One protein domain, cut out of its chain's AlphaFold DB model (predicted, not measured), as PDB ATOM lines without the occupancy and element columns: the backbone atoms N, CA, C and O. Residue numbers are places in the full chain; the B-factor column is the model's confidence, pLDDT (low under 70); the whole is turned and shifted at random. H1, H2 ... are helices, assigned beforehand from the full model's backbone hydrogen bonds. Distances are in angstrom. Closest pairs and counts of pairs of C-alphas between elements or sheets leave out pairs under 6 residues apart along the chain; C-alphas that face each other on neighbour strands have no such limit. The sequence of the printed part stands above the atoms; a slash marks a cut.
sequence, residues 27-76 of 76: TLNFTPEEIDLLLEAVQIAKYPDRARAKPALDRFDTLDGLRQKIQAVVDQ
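Overview. This is residues 27 to 76 of the 76 residues of an uncharacterized protein of Chloroflexi bacterium (UniProt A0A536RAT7). Two helices, the longer H2 and the shorter H1, stand at about a right angle to each other, H1 packing with residues 34 to 38 on residues 59 to 66 of H2, and from there their later residues spread apart like the arms of an open V. The link between them swings out in a wide loop from the end of H1 back to the start of H2, and residues 45 to 51, of which 45 to 46 belong to H1, stick out. The printed part has 50 residues, with two named helices, H1 then H2, and no named strand: all helix. It is only just loose, close to compact, with a radius of gyration of the C-alphas of 12.0 A, and elongated, spanning 37 by 20 by 17 A.

Along the chain. H2, residues 57 to 75, is 26.9 A long and ends at C-alpha 75, (-39.928, -18.826, 13.239). H1, residues 32 to 46, is 21.1 A long and begins at C-alpha 32, (-49.770, -37.600, 0.340).

Arrangement. H2 touches H1 with residues 59 to 66 alone, and H1 touches H2 with residues 34 to 38 alone. The closest C-alphas, of Leu 37 and Leu 63, are 6.8 A apart. Their lines are about perpendicular, at 89 degrees. In H1 and H2 every O i to N i+4 pair is within hydrogen-bond range.

Size, cuts and confidence. The C-alphas farthest apart, of Ala 51 and Gln 76, are 37.5 A apart. The printed part has no cut, and the 10-residue link from H1 to H2 is short. Its mean pLDDT is 72.9; residue 27, residues 51 to 60 and residues 75 to 76 are under 70.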
ATOM      1  N   THR A  27     -51.484 -25.081  11.302       67.69
ATOM      2  CA  THR A  27     -51.908 -26.090  10.325       67.69
ATOM      3  C   THR A  27     -51.031 -26.006   9.079       67.69
ATOM      4  O   THR A  27     -51.009 -24.984   8.395       67.69
ATOM      5  N   LEU A  28     -50.320 -27.090   8.772       73.31
ATOM      6  CA  LEU A  28     -49.543 -27.255   7.545       73.31
ATOM      7  C   LEU A  28     -50.270 -28.226   6.612       73.31
ATOM      8  O   LEU A  28     -50.600 -29.341   7.008       73.31
ATOM      9  N   ASN A  29     -50.494 -27.807   5.367       76.12
ATOM     10  CA  ASN A  29     -51.031 -28.684   4.328       76.12
ATOM     11  C   ASN A  29     -49.878 -29.434   3.659       76.12
ATOM     12  O   ASN A  29     -48.977 -28.791   3.104       76.12
ATOM     13  N   PHE A  30     -49.932 -30.763   3.710       76.00
ATOM     14  CA  PHE A  30     -48.996 -31.665   3.042       76.00
ATOM     15  C   PHE A  30     -49.715 -32.485   1.973       76.00
ATOM     16  O   PHE A  30     -50.877 -32.856   2.160       76.00
ATOM     17  N   THR A  31     -49.036 -32.776   0.866       82.81
ATOM     18  CA  THR A  31     -49.524 -33.771  -0.097       82.81
ATOM     19  C   THR A  31     -49.288 -35.190   0.441       82.81
ATOM     20  O   THR A  31     -48.459 -35.379   1.337       82.81
ATOM     21  N   PRO A  32     -50.001 -36.212  -0.067       78.19
ATOM     22  CA  PRO A  32     -49.770 -37.600   0.340       78.19
ATOM     23  C   PRO A  32     -48.303 -38.032   0.196       78.19
ATOM     24  O   PRO A  32     -47.757 -38.677   1.087       78.19
ATOM     25  N   GLU A  33     -47.636 -37.598  -0.873       76.62
ATOM     26  CA  GLU A  33     -46.230 -37.911  -1.148       76.62
ATOM     27  C   GLU A  33     -45.287 -37.285  -0.111       76.62
ATOM     28  O   GLU A  33     -44.324 -37.914   0.327       76.62
ATOM     29  N   GLU A  34     -45.573 -36.055   0.323       73.88
ATOM     30  CA  GLU A  34     -44.810 -35.374   1.374       73.88
ATOM     31  C   GLU A  34     -44.956 -36.082   2.732       73.88
ATOM     32  O   GLU A  34     -43.993 -36.175   3.498       73.88
ATOM     33  N   ILE A  35     -46.144 -36.625   3.026       79.50
ATOM     34  CA  ILE A  35     -46.400 -37.407   4.244       79.50
ATOM     35  C   ILE A  35     -45.600 -38.713   4.227       79.50
ATOM     36  O   ILE A  35     -44.978 -39.056   5.236       79.50
ATOM     37  N   ASP A  36     -45.572 -39.416   3.094       80.25
ATOM     38  CA  ASP A  36     -44.796 -40.649   2.941       80.25
ATOM     39  C   ASP A  36     -43.295 -40.393   3.131       80.25
ATOM     40  O   ASP A  36     -42.618 -41.136   3.848       80.25
ATOM     41  N   LEU A  37     -42.783 -39.291   2.575       79.88
ATOM     42  CA  LEU A  37     -41.394 -38.865   2.767       79.88
ATOM     43  C   LEU A  37     -41.079 -38.569   4.240       79.88
ATOM     44  O   LEU A  37     -40.056 -39.025   4.758       79.88
ATOM     45  N   LEU A  38     -41.958 -37.853   4.946       78.19
ATOM     46  CA  LEU A  38     -41.797 -37.600   6.382       78.19
ATOM     47  C   LEU A  38     -41.801 -38.905   7.185       78.19
ATOM     48  O   LEU A  38     -40.989 -39.074   8.097       78.19
ATOM     49  N   LEU A  39     -42.679 -39.848   6.837       80.88
ATOM     50  CA  LEU A  39     -42.740 -41.155   7.481       80.88
ATOM     51  C   LEU A  39     -41.437 -41.938   7.266       80.88
ATOM     52  O   LEU A  39     -40.895 -42.502   8.221       80.88
ATOM     53  N   GLU A  40     -40.903 -41.944   6.041       77.50
ATOM     54  CA  GLU A  40     -39.603 -42.544   5.726       77.50
ATOM     55  C   GLU A  40     -38.485 -41.906   6.563       77.50
ATOM     56  O   GLU A  40     -37.716 -42.626   7.209       77.50
ATOM     57  N   ALA A  41     -38.429 -40.572   6.625       77.94
ATOM     58  CA  ALA A  41     -37.424 -39.837   7.390       77.94
ATOM     59  C   ALA A  41     -37.486 -40.159   8.893       77.94
ATOM     60  O   ALA A  41     -36.460 -40.449   9.515       77.94
ATOM     61  N   VAL A  42     -38.688 -40.200   9.477       79.00
ATOM     62  CA  VAL A  42     -38.889 -40.575  10.887       79.00
ATOM     63  C   VAL A  42     -38.449 -42.014  11.137       79.00
ATOM     64  O   VAL A  42     -37.814 -42.306  12.151       79.00
ATOM     65  N   GLN A  43     -38.756 -42.935  10.225       79.62
ATOM     66  CA  GLN A  43     -38.332 -44.323  10.361       79.62
ATOM     67  C   GLN A  43     -36.814 -44.499  10.241       79.62
ATOM     68  O   GLN A  43     -36.269 -45.383  10.903       79.62
ATOM     69  N   ILE A  44     -36.140 -43.702   9.410       76.50
ATOM     70  CA  ILE A  44     -34.674 -43.687   9.317       76.50
ATOM     71  C   ILE A  44     -34.085 -43.174  10.631       76.50
ATOM     72  O   ILE A  44     -33.226 -43.833  11.209       76.50
ATOM     73  N   ALA A  45     -34.599 -42.056  11.149       75.69
ATOM     74  CA  ALA A  45     -34.137 -41.482  12.411       75.69
ATOM     75  C   ALA A  45     -34.362 -42.423  13.608       75.69
ATOM     76  O   ALA A  45     -33.516 -42.506  14.494       75.69
ATOM     77  N   LYS A  46     -35.485 -43.157  13.635       80.19
ATOM     78  CA  LYS A  46     -35.789 -44.127  14.701       80.19
ATOM     79  C   LYS A  46     -35.031 -45.447  14.578       80.19
ATOM     80  O   LYS A  46     -34.794 -46.091  15.594       80.19
ATOM     81  N   TYR A  47     -34.686 -45.868  13.363       78.62
ATOM     82  CA  TYR A  47     -34.010 -47.141  13.104       78.62
ATOM     83  C   TYR A  47     -32.785 -46.938  12.203       78.62
ATOM     84  O   TYR A  47     -32.790 -47.417  11.062       78.62
ATOM     85  N   PRO A  48     -31.740 -46.252  12.701       72.50
ATOM     86  CA  PRO A  48     -30.546 -45.948  11.915       72.50
ATOM     87  C   PRO A  48     -29.744 -47.205  11.543       72.50
ATOM     88  O   PRO A  48     -29.131 -47.241  10.480       72.50
ATOM     89  N   ASP A  49     -29.806 -48.261  12.361       70.94
ATOM     90  CA  ASP A  49     -29.081 -49.523  12.135       70.94
ATOM     91  C   ASP A  49     -29.715 -50.428  11.066       70.94
ATOM     92  O   ASP A  49     -29.144 -51.451  10.679       70.94
ATOM     93  N   ARG A  50     -30.908 -50.086  10.557       71.19
ATOM     94  CA  ARG A  50     -31.488 -50.820   9.428       71.19
ATOM     95  C   ARG A  50     -30.804 -50.380   8.141       71.19
ATOM     96  O   ARG A  50     -31.037 -49.273   7.666       71.19
ATOM     97  N   ALA A  51     -30.040 -51.288   7.537       60.03
ATOM     98  CA  ALA A  51     -29.523 -51.117   6.185       60.03
ATOM     99  C   ALA A  51     -30.681 -50.818   5.213       60.03
ATOM    100  O   ALA A  51     -31.552 -51.660   4.988       60.03
ATOM    101  N   ARG A  52     -30.705 -49.605   4.652       63.94
ATOM    102  CA  ARG A  52     -31.647 -49.188   3.607       63.94
ATOM    103  C   ARG A  52     -30.880 -48.677   2.396       63.94
ATOM    104  O   ARG A  52     -29.768 -48.165   2.523       63.94
ATOM    105  N   ALA A  53     -31.488 -48.821   1.221       62.16
ATOM    106  CA  ALA A  53     -30.987 -48.198   0.005       62.16
ATOM    107  C   ALA A  53     -30.891 -46.681   0.222       62.16
ATOM    108  O   ALA A  53     -31.802 -46.085   0.801       62.16
ATOM    109  N   LYS A  54     -29.781 -46.068  -0.212       58.97
ATOM    110  CA  LYS A  54     -29.626 -44.611  -0.150       58.97
ATOM    111  C   LYS A  54     -30.819 -43.977  -0.879       58.97
ATOM    112  O   LYS A  54     -31.046 -44.347  -2.034       58.97
ATOM    113  N   PRO A  55     -31.589 -43.089  -0.229       62.28
ATOM    114  CA  PRO A  55     -32.690 -42.416  -0.900       62.28
ATOM    115  C   PRO A  55     -32.153 -41.648  -2.113       62.28
ATOM    116  O   PRO A  55     -31.028 -41.145  -2.093       62.28
ATOM    117  N   ALA A  56     -32.945 -41.608  -3.187       65.25
ATOM    118  CA  ALA A  56     -32.614 -40.827  -4.374       65.25
ATOM    119  C   ALA A  56     -32.446 -39.348  -3.993       65.25
ATOM    120  O   ALA A  56     -33.159 -38.861  -3.117       65.25
ATOM    121  N   LEU A  57     -31.512 -38.649  -4.645       60.97
ATOM    122  CA  LEU A  57     -31.175 -37.255  -4.332       60.97
ATOM    123  C   LEU A  57     -32.409 -36.335  -4.395       60.97
ATOM    124  O   LEU A  57     -32.588 -35.500  -3.517       60.97
ATOM    125  N   ASP A  58     -33.334 -36.605  -5.320       65.94
ATOM    126  CA  ASP A  58     -34.608 -35.883  -5.456       65.94
ATOM    127  C   ASP A  58     -35.489 -35.948  -4.187       65.94
ATOM    128  O   ASP A  58     -36.259 -35.032  -3.888       65.94
ATOM    129  N   ARG A  59     -35.370 -37.026  -3.393       67.00
ATOM    130  CA  ARG A  59     -36.064 -37.159  -2.099       67.00
ATOM    131  C   ARG A  59     -35.428 -36.300  -1.012       67.00
ATOM    132  O   ARG A  59     -36.100 -35.904  -0.067       67.00
ATOM    133  N   PHE A  60     -34.127 -36.048  -1.113       67.94
ATOM    134  CA  PHE A  60     -33.415 -35.221  -0.147       67.94
ATOM    135  C   PHE A  60     -33.803 -33.750  -0.306       67.94
ATOM    136  O   PHE A  60     -34.119 -33.103   0.687       67.94
ATOM    137  N   ASP A  61     -33.878 -33.260  -1.546       71.69
ATOM    138  CA  ASP A  61     -34.272 -31.874  -1.831       71.69
ATOM    139  C   ASP A  61     -35.729 -31.597  -1.432       71.69
ATOM    140  O   ASP A  61     -36.045 -30.550  -0.868       71.69
ATOM    141  N   THR A  62     -36.626 -32.563  -1.653       75.38
ATOM    142  CA  THR A  62     -38.029 -32.467  -1.212       75.38
ATOM    143  C   THR A  62     -38.163 -32.508   0.312       75.38
ATOM    144  O   THR A  62     -38.922 -31.721   0.878       75.38
ATOM    145  N   LEU A  63     -37.390 -33.353   1.004       70.31
ATOM    146  CA  LEU A  63     -37.329 -33.368   2.471       70.31
ATOM    147  C   LEU A  63     -36.749 -32.075   3.054       70.31
ATOM    148  O   LEU A  63     -37.254 -31.592   4.069       70.31
ATOM    149  N   ASP A  64     -35.720 -31.497   2.433       76.44
ATOM    150  CA  ASP A  64     -35.167 -30.217   2.880       76.44
ATOM    151  C   ASP A  64     -36.154 -29.067   2.631       76.44
ATOM    152  O   ASP A  64     -36.368 -28.240   3.515       76.44
ATOM    153  N   GLY A  65     -36.871 -29.077   1.502       79.62
ATOM    154  CA  GLY A  65     -37.980 -28.155   1.246       79.62
ATOM    155  C   GLY A  65     -39.090 -28.250   2.302       79.62
ATOM    156  O   GLY A  65     -39.570 -27.228   2.802       79.62
ATOM    157  N   LEU A  66     -39.450 -29.469   2.721       76.12
ATOM    158  CA  LEU A  66     -40.399 -29.695   3.817       76.12
ATOM    159  C   LEU A  66     -39.871 -29.168   5.151       76.12
ATOM    160  O   LEU A  66     -40.602 -28.497   5.882       76.12
ATOM    161  N   ARG A  67     -38.596 -29.419   5.457       77.06
ATOM    162  CA  ARG A  67     -37.937 -28.893   6.656       77.06
ATOM    163  C   ARG A  67     -37.965 -27.365   6.679       77.06
ATOM    164  O   ARG A  67     -38.318 -26.794   7.708       77.06
ATOM    165  N   GLN A  68     -37.638 -26.707   5.568       79.25
ATOM    166  CA  GLN A  68     -37.673 -25.247   5.451       79.25
ATOM    167  C   GLN A  68     -39.095 -24.695   5.617       79.25
ATOM    168  O   GLN A  68     -39.285 -23.714   6.330       79.25
ATOM    169  N   LYS A  69     -40.108 -25.353   5.035       78.50
ATOM    170  CA  LYS A  69     -41.527 -24.983   5.192       78.50
ATOM    171  C   LYS A  69     -41.987 -25.078   6.649       78.50
ATOM    172  O   LYS A  69     -42.680 -24.185   7.126       78.50
ATOM    173  N   ILE A  70     -41.580 -26.127   7.366       77.69
ATOM    174  CA  ILE A  70     -41.860 -26.274   8.801       77.69
ATOM    175  C   ILE A  70     -41.127 -25.188   9.598       77.69
ATOM    176  O   ILE A  70     -41.743 -24.529  10.430       77.69
ATOM    177  N   GLN A  71     -39.842 -24.963   9.322       76.19
ATOM    178  CA  GLN A  71     -39.023 -23.986  10.041       76.19
ATOM    179  C   GLN A  71     -39.534 -22.551   9.851       76.19
ATOM    180  O   GLN A  71     -39.670 -21.821  10.825       76.19
ATOM    181  N   ALA A  72     -39.920 -22.175   8.629       74.12
ATOM    182  CA  ALA A  72     -40.516 -20.871   8.338       74.12
ATOM    183  C   ALA A  72     -41.810 -20.631   9.128       74.12
ATOM    184  O   ALA A  72     -42.091 -19.510   9.536       74.12
ATOM    185  N   VAL A  73     -42.585 -21.690   9.369       71.12
ATOM    186  CA  VAL A  73     -43.786 -21.626  10.200       71.12
ATOM    187  C   VAL A  73     -43.439 -21.603  11.686       71.12
ATOM    188  O   VAL A  73     -44.182 -20.995  12.439       71.12
ATOM    189  N   VAL A  74     -42.339 -22.208  12.138       70.06
ATOM    190  CA  VAL A  74     -41.891 -22.144  13.543       70.06
ATOM    191  C   VAL A  74     -41.340 -20.761  13.908       70.06
ATOM    192  O   VAL A  74     -41.649 -20.282  14.997       70.06
ATOM    193  N   ASP A  75     -40.589 -20.121  13.007       61.81
ATOM    194  CA  ASP A  75     -39.928 -18.826  13.239       61.81
ATOM    195  C   ASP A  75     -40.846 -17.595  13.053       61.81
ATOM    196  O   ASP A  75     -40.445 -16.482  13.401       61.81
ATOM    197  N   GLN A  76     -42.059 -17.775  12.511       50.25
ATOM    198  CA  GLN A  76     -43.111 -16.744  12.406       50.25
ATOM    199  C   GLN A  76     -43.981 -16.647  13.660       50.25
ATOM    200  O   GLN A  76     -44.390 -15.520  14.003       50.25
TER     201      GLN A  76